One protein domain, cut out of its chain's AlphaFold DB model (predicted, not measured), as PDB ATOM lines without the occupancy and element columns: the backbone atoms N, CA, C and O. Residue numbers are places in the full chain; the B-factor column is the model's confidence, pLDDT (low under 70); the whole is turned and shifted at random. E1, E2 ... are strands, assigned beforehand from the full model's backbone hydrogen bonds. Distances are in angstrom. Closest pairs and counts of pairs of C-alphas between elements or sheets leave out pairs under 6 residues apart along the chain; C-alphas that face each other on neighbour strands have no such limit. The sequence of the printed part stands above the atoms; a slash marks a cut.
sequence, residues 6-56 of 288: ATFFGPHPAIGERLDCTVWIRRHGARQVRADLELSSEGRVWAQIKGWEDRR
ATOM      1  N   ALA A   6      11.383  31.990  50.938       97.00
ATOM      2  CA  ALA A   6      12.028  31.373  49.790       97.00
ATOM      3  C   ALA A   6      13.379  30.808  50.246       97.00
ATOM      4  O   ALA A   6      14.181  31.523  50.848       97.00
ATOM      5  N   THR A   7      13.620  29.528  49.986       97.94
ATOM      6  CA  THR A   7      14.849  28.820  50.356       97.94
ATOM      7  C   THR A   7      15.491  28.257  49.099       97.94
ATOM      8  O   THR A   7      14.810  27.632  48.290       97.94
ATOM      9  N   PHE A   8      16.795  28.476  48.948       97.38
ATOM     10  CA  PHE A   8      17.590  28.022  47.809       97.38
ATOM     11  C   PHE A   8      18.642  27.029  48.302       97.38
ATOM     12  O   PHE A   8      19.295  27.274  49.315       97.38
ATOM     13  N   PHE A   9      18.798  25.916  47.594       96.25
ATOM     14  CA  PHE A   9      19.625  24.778  48.012       96.25
ATOM     15  C   PHE A   9      20.860  24.572  47.122       96.25
ATOM     16  O   PHE A   9      21.600  23.608  47.299       96.25
ATOM     17  N   GLY A  10      21.100  25.475  46.169       92.62
ATOM     18  CA  GLY A  10      22.219  25.392  45.237       92.62
ATOM     19  C   GLY A  10      22.516  26.720  44.533       92.62
ATOM     20  O   GLY A  10      21.840  27.720  44.792       92.62
ATOM     21  N   PRO A  11      23.532  26.744  43.650       93.88
ATOM     22  CA  PRO A  11      23.853  27.917  42.839       93.88
ATOM     23  C   PRO A  11      22.694  28.286  41.905       93.88
ATOM     24  O   PRO A  11      21.791  27.484  41.667       93.88
ATOM     25  N   HIS A  12      22.706  29.505  41.364       92.88
ATOM     26  CA  HIS A  12      21.707  29.906  40.375       92.88
ATOM     27  C   HIS A  12      21.816  29.044  39.101       92.88
ATOM     28  O   HIS A  12      22.935  28.848  38.621       92.88
ATOM     29  N   PRO A  13      20.687  28.567  38.540       93.31
ATOM     30  CA  PRO A  13      20.662  27.849  37.273       93.31
ATOM     31  C   PRO A  13      21.193  28.736  36.150       93.31
ATOM     32  O   PRO A  13      21.074  29.967  36.202       93.31
ATOM     33  N   ALA A  14      21.745  28.116  35.114       93.25
ATOM     34  CA  ALA A  14      22.179  28.852  33.936       93.25
ATOM     35  C   ALA A  14      20.976  29.481  33.206       93.25
ATOM     36  O   ALA A  14      19.849  28.981  33.250       93.25
ATOM     37  N   ILE A  15      21.206  30.585  32.487       93.25
ATOM     38  CA  ILE A  15      20.161  31.191  31.649       93.25
ATOM     39  C   ILE A  15      19.705  30.164  30.605       93.25
ATOM     40  O   ILE A  15      20.512  29.662  29.828       93.25
ATOM     41  N   GLY A  16      18.402  29.877  30.579       92.56
ATOM     42  CA  GLY A  16      17.797  28.900  29.669       92.56
ATOM     43  C   GLY A  16      17.731  27.467  30.210       92.56
ATOM     44  O   GLY A  16      17.101  26.624  29.570       92.56
ATOM     45  N   GLU A  17      18.314  27.189  31.379       93.25
ATOM     46  CA  GLU A  17      18.164  25.902  32.060       93.25
ATOM     47  C   GLU A  17      16.698  25.669  32.457       93.25
ATOM     48  O   GLU A  17      16.009  26.576  32.936       93.25
ATOM     49  N   ARG A  18      16.195  24.451  32.224       94.25
ATOM     50  CA  ARG A  18      14.812  24.078  32.541       94.25
ATOM     51  C   ARG A  18      14.754  23.408  33.906       94.25
ATOM     52  O   ARG A  18      15.484  22.457  34.150       94.25
ATOM     53  N   LEU A  19      13.844  23.885  34.749       96.12
ATOM     54  CA  LEU A  19      13.520  23.283  36.038       96.12
ATOM     55  C   LEU A  19      12.110  22.699  35.989       96.12
ATOM     56  O   LEU A  19      11.204  23.307  35.411       96.12
ATOM     57  N   ASP A  20      11.916  21.571  36.655       96.62
ATOM     58  CA  ASP A  20      10.593  21.063  36.987       96.62
ATOM     59  C   ASP A  20       9.989  21.933  38.090       96.62
ATOM     60  O   ASP A  20      10.639  22.226  39.093       96.62
ATOM     61  N   CYS A  21       8.740  22.360  37.904       96.81
ATOM     62  CA  CYS A  21       8.012  23.173  38.871       96.81
ATOM     63  C   CYS A  21       6.791  22.410  39.369       96.81
ATOM     64  O   CYS A  21       5.847  22.175  38.612       96.81
ATOM     65  N   THR A  22       6.794  22.059  40.653       97.06
ATOM     66  CA  THR A  22       5.625  21.481  41.318       97.06
ATOM     67  C   THR A  22       4.957  22.544  42.176       97.06
ATOM     68  O   THR A  22       5.596  23.178  43.014       97.06
ATOM     69  N   VAL A  23       3.653  22.738  41.973       96.94
ATOM     70  CA  VAL A  23       2.854  23.725  42.705       96.94
ATOM     71  C   VAL A  23       1.771  23.009  43.499       96.94
ATOM     72  O   VAL A  23       0.909  22.340  42.930       96.94
ATOM     73  N   TRP A  24       1.768  23.194  44.818       97.62
ATOM     74  CA  TRP A  24       0.713  22.691  45.694       97.62
ATOM     75  C   TRP A  24      -0.188  23.837  46.129       97.62
ATOM     76  O   TRP A  24       0.192  24.658  46.966       97.62
ATOM     77  N   ILE A  25      -1.413  23.868  45.607       96.50
ATOM     78  CA  ILE A  25      -2.435  24.814  46.063       96.50
ATOM     79  C   ILE A  25      -2.858  24.415  47.480       96.50
ATOM     80  O   ILE A  25      -3.472  23.372  47.692       96.50
ATOM     81  N   ARG A  26      -2.526  25.254  48.464       96.56
ATOM     82  CA  ARG A  26      -2.850  25.037  49.883       96.56
ATOM     83  C   ARG A  26      -4.206  25.611  50.258       96.56
ATOM     84  O   ARG A  26      -4.913  25.044  51.085       96.56
ATOM     85  N   ARG A  27      -4.569  26.752  49.668       94.50
ATOM     86  CA  ARG A  27      -5.874  27.388  49.863       94.50
ATOM     87  C   ARG A  27      -6.334  28.038  48.569       94.50
ATOM     88  O   ARG A  27      -5.598  28.803  47.951       94.50
ATOM     89  N   HIS A  28      -7.591  27.801  48.221       92.50
ATOM     90  CA  HIS A  28      -8.269  28.432  47.096       92.50
ATOM     91  C   HIS A  28      -9.497  29.170  47.619       92.50
ATOM     92  O   HIS A  28     -10.474  28.558  48.033       92.50
ATOM     93  N   GLY A  29      -9.405  30.496  47.691       88.38
ATOM     94  CA  GLY A  29     -10.508  31.364  48.095       88.38
ATOM     95  C   GLY A  29     -11.062  32.156  46.915       88.38
ATOM     96  O   GLY A  29     -10.493  32.154  45.823       88.38
ATOM     97  N   ALA A  30     -12.145  32.899  47.153       82.75
ATOM     98  CA  ALA A  30     -12.769  33.742  46.130       82.75
ATOM     99  C   ALA A  30     -11.824  34.845  45.607       82.75
ATOM    100  O   ALA A  30     -11.792  35.126  44.416       82.75
ATOM    101  N   ARG A  31     -11.015  35.451  46.490       82.75
ATOM    102  CA  ARG A  31     -10.160  36.615  46.170       82.75
ATOM    103  C   ARG A  31      -8.662  36.367  46.340       82.75
ATOM    104  O   ARG A  31      -7.865  37.264  46.074       82.75
ATOM    105  N   GLN A  32      -8.270  35.174  46.776       89.81
ATOM    106  CA  GLN A  32      -6.871  34.826  47.010       89.81
ATOM    107  C   GLN A  32      -6.615  33.349  46.730       89.81
ATOM    108  O   GLN A  32      -7.488  32.507  46.955       89.81
ATOM    109  N   VAL A  33      -5.415  33.044  46.259       93.19
ATOM    110  CA  VAL A  33      -4.888  31.685  46.172       93.19
ATOM    111  C   VAL A  33      -3.573  31.649  46.931       93.19
ATOM    112  O   VAL A  33      -2.761  32.559  46.793       93.19
ATOM    113  N   ARG A  34      -3.391  30.622  47.760       95.94
ATOM    114  CA  ARG A  34      -2.145  30.379  48.481       95.94
ATOM    115  C   ARG A  34      -1.579  29.035  48.061       95.94
ATOM    116  O   ARG A  34      -2.309  28.040  48.075       95.94
ATOM    117  N   ALA A  35      -0.305  29.007  47.708       97.44
ATOM    118  CA  ALA A  35       0.389  27.827  47.229       97.44
ATOM    119  C   ALA A  35       1.802  27.727  47.811       97.44
ATOM    120  O   ALA A  35       2.400  28.722  48.213       97.44
ATOM    121  N   ASP A  36       2.326  26.508  47.820       97.94
ATOM    122  CA  ASP A  36       3.759  26.264  47.935       97.94
ATOM    123  C   ASP A  36       4.286  25.848  46.564       97.94
ATOM    124  O   ASP A  36       3.585  25.157  45.821       97.94
ATOM    125  N   LEU A  37       5.517  26.239  46.246       97.81
ATOM    126  CA  LEU A  37       6.191  25.873  45.008       97.81
ATOM    127  C   LEU A  37       7.514  25.185  45.328       97.81
ATOM    128  O   LEU A  37       8.218  25.574  46.260       97.81
ATOM    129  N   GLU A  38       7.862  24.195  44.522       98.00
ATOM    130  CA  GLU A  38       9.181  23.579  44.498       98.00
ATOM    131  C   GLU A  38       9.701  23.583  43.069       98.00
ATOM    132  O   GLU A  38       8.981  23.232  42.134       98.00
ATOM    133  N   LEU A  39      10.948  24.014  42.923       97.69
ATOM    134  CA  LEU A  39      11.682  24.007  41.671       97.69
ATOM    135  C   LEU A  39      12.815  22.995  41.799       97.69
ATOM    136  O   LEU A  39      13.624  23.103  42.723       97.69
ATOM    137  N   SER A  40      12.889  22.034  40.884       96.88
ATOM    138  CA  SER A  40      13.885  20.961  40.897       96.88
ATOM    139  C   SER A  40      14.532  20.753  39.531       96.88
ATOM    140  O   SER A  40      13.928  21.036  38.503       96.88
ATOM    141  N   SER A  41      15.755  20.229  39.521       94.56
ATOM    142  CA  SER A  41      16.460  19.770  38.320       94.56
ATOM    143  C   SER A  41      17.026  18.384  38.597       94.56
ATOM    144  O   SER A  41      17.589  18.161  39.670       94.56
ATOM    145  N   GLU A  42      16.831  17.439  37.677       90.44
ATOM    146  CA  GLU A  42      17.349  16.065  37.792       90.44
ATOM    147  C   GLU A  42      17.009  15.389  39.142       90.44
ATOM    148  O   GLU A  42      17.832  14.718  39.768       90.44
ATOM    149  N   GLY A  43      15.786  15.610  39.640       89.06
ATOM    150  CA  GLY A  43      15.312  15.059  40.915       89.06
ATOM    151  C   GLY A  43      15.903  15.712  42.173       89.06
ATOM    152  O   GLY A  43      15.628  15.257  43.282       89.06
ATOM    153  N   ARG A  44      16.697  16.781  42.034       93.81
ATOM    154  CA  ARG A  44      17.223  17.577  43.149       93.81
ATOM    155  C   ARG A  44      16.485  18.898  43.256       93.81
ATOM    156  O   ARG A  44      16.374  19.642  42.285       93.81
ATOM    157  N   VAL A  45      16.012  19.210  44.456       97.00
ATOM    158  CA  VAL A  45      15.360  20.488  44.737       97.00
ATOM    159  C   VAL A  45      16.389  21.610  44.682       97.00
ATOM    160  O   VAL A  45      17.393  21.584  45.389       97.00
ATOM    161  N   TRP A  46      16.114  22.607  43.849       97.69
ATOM    162  CA  TRP A  46      16.892  23.833  43.751       97.69
ATOM    163  C   TRP A  46      16.322  24.932  44.648       97.69
ATOM    164  O   TRP A  46      17.073  25.596  45.363       97.69
ATOM    165  N   ALA A  47      14.998  25.108  44.653       97.75
ATOM    166  CA  ALA A  47      14.341  26.106  45.486       97.75
ATOM    167  C   ALA A  47      12.985  25.633  46.009       97.75
ATOM    168  O   ALA A  47      12.245  24.931  45.320       97.75
ATOM    169  N   GLN A  48      12.637  26.093  47.207       97.94
ATOM    170  CA  GLN A  48      11.290  25.999  47.760       97.94
ATOM    171  C   GLN A  48      10.767  27.386  48.100       97.94
ATOM    172  O   GLN A  48      11.455  28.195  48.719       97.94
ATOM    173  N   ILE A  49       9.516  27.635  47.736       97.94
ATOM    174  CA  ILE A  49       8.791  28.856  48.063       97.94
ATOM    175  C   ILE A  49       7.569  28.446  48.875       97.94
ATOM    176  O   ILE A  49       6.746  27.648  48.420       97.94
ATOM    177  N   LYS A  50       7.459  28.971  50.093       97.75
ATOM    178  CA  LYS A  50       6.382  28.646  51.029       97.75
ATOM    179  C   LYS A  50       5.429  29.811  51.204       97.75
ATOM    180  O   LYS A  50       5.846  30.968  51.291       97.75
ATOM    181  N   GLY A  51       4.139  29.482  51.271       95.94
ATOM    182  CA  GLY A  51       3.088  30.453  51.547       95.94
ATOM    183  C   GLY A  51       2.967  31.552  50.494       95.94
ATOM    184  O   GLY A  51       2.564  32.662  50.832       95.94
ATOM    185  N   TRP A  52       3.310  31.256  49.235       96.12
ATOM    186  CA  TRP A  52       3.089  32.178  48.126       96.12
ATOM    187  C   TRP A  52       1.602  32.485  48.025       96.12
ATOM    188  O   TRP A  52       0.781  31.580  47.892       96.12
ATOM    189  N   GLU A  53       1.244  33.758  48.086       94.62
ATOM    190  CA  GLU A  53      -0.130  34.215  48.051       94.62
ATOM    191  C   GLU A  53      -0.328  35.251  46.954       94.62
ATOM    192  O   GLU A  53       0.227  36.352  47.002       94.62
ATOM    193  N   ASP A  54      -1.215  34.919  46.020       89.38
ATOM    194  CA  ASP A  54      -1.664  35.818  44.971       89.38
ATOM    195  C   ASP A  54      -3.093  36.281  45.207       89.38
ATOM    196  O   ASP A  54      -3.960  35.561  45.715       89.38
ATOM    197  N   ARG A  55      -3.355  37.514  44.774       84.12
ATOM    198  CA  ARG A  55      -4.709  38.045  44.723       84.12
ATOM    199  C   ARG A  55      -5.367  37.537  43.452       84.12
ATOM    200  O   ARG A  55      -4.917  37.841  42.351       84.12
ATOM    201  N   ARG A  56      -6.472  36.817  43.611       79.50
ATOM    202  CA  ARG A  56      -7.318  36.462  42.478       79.50
ATOM    203  C   ARG A  56      -8.065  37.704  42.035       79.50
ATOM    204  O   ARG A  56      -8.663  38.418  42.842       79.50
TER     205      ARG A  56
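This is residues 6 to 56 of the 288 residues of a protein of Gemmatimonadetes bacterium (UniProt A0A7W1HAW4). A long, twisted ribbon of three strands, E2, E3 and E4, folds back and forth as two hairpins, and the short E1 adds a fourth strand beside E4. The 51 printed residues hold no named helix and are all strand by class, with sheet order E1, E4, E3, E2, antiparallel. The whole is loose, radius of gyration of the C-alphas 12.6 A, spanning 37 by 18 by 16 A.

Find C-alpha 6 at (12.028, 31.373, 49.790), where E1, residues 6 to 8, begins. E2, residues 20 to 28, runs 22.6 A; E3, residues 32 to 41, runs 29.1 A. E4, residues 44 to 55, runs 30.0 A to C-alpha 55 at (-4.709, 38.045, 44.723) and bends by 56 degrees at Gly 51.

At edge strand E1, look for N 7 and O 48 of E4, 2.8 A apart. Inner strands E4 and E3, a hairpin, have N 49 and O 37 at 2.8 A. E3 and edge strand E2, also a hairpin, have N 22 and O 38 at 2.9 A. E2, E3 and E4 form a meander, each the antiparallel neighbour of the one before; with E1, antiparallel neighbour of E4, they form a Greek key. E1 and E2 are apart.

The farthest C-alphas, of Ala 14 and Ala 30, are 37.3 A apart. The printed part has no cut; the link from E1 to E2, 11 residues, is long. No printed residue is under 70 in pLDDT.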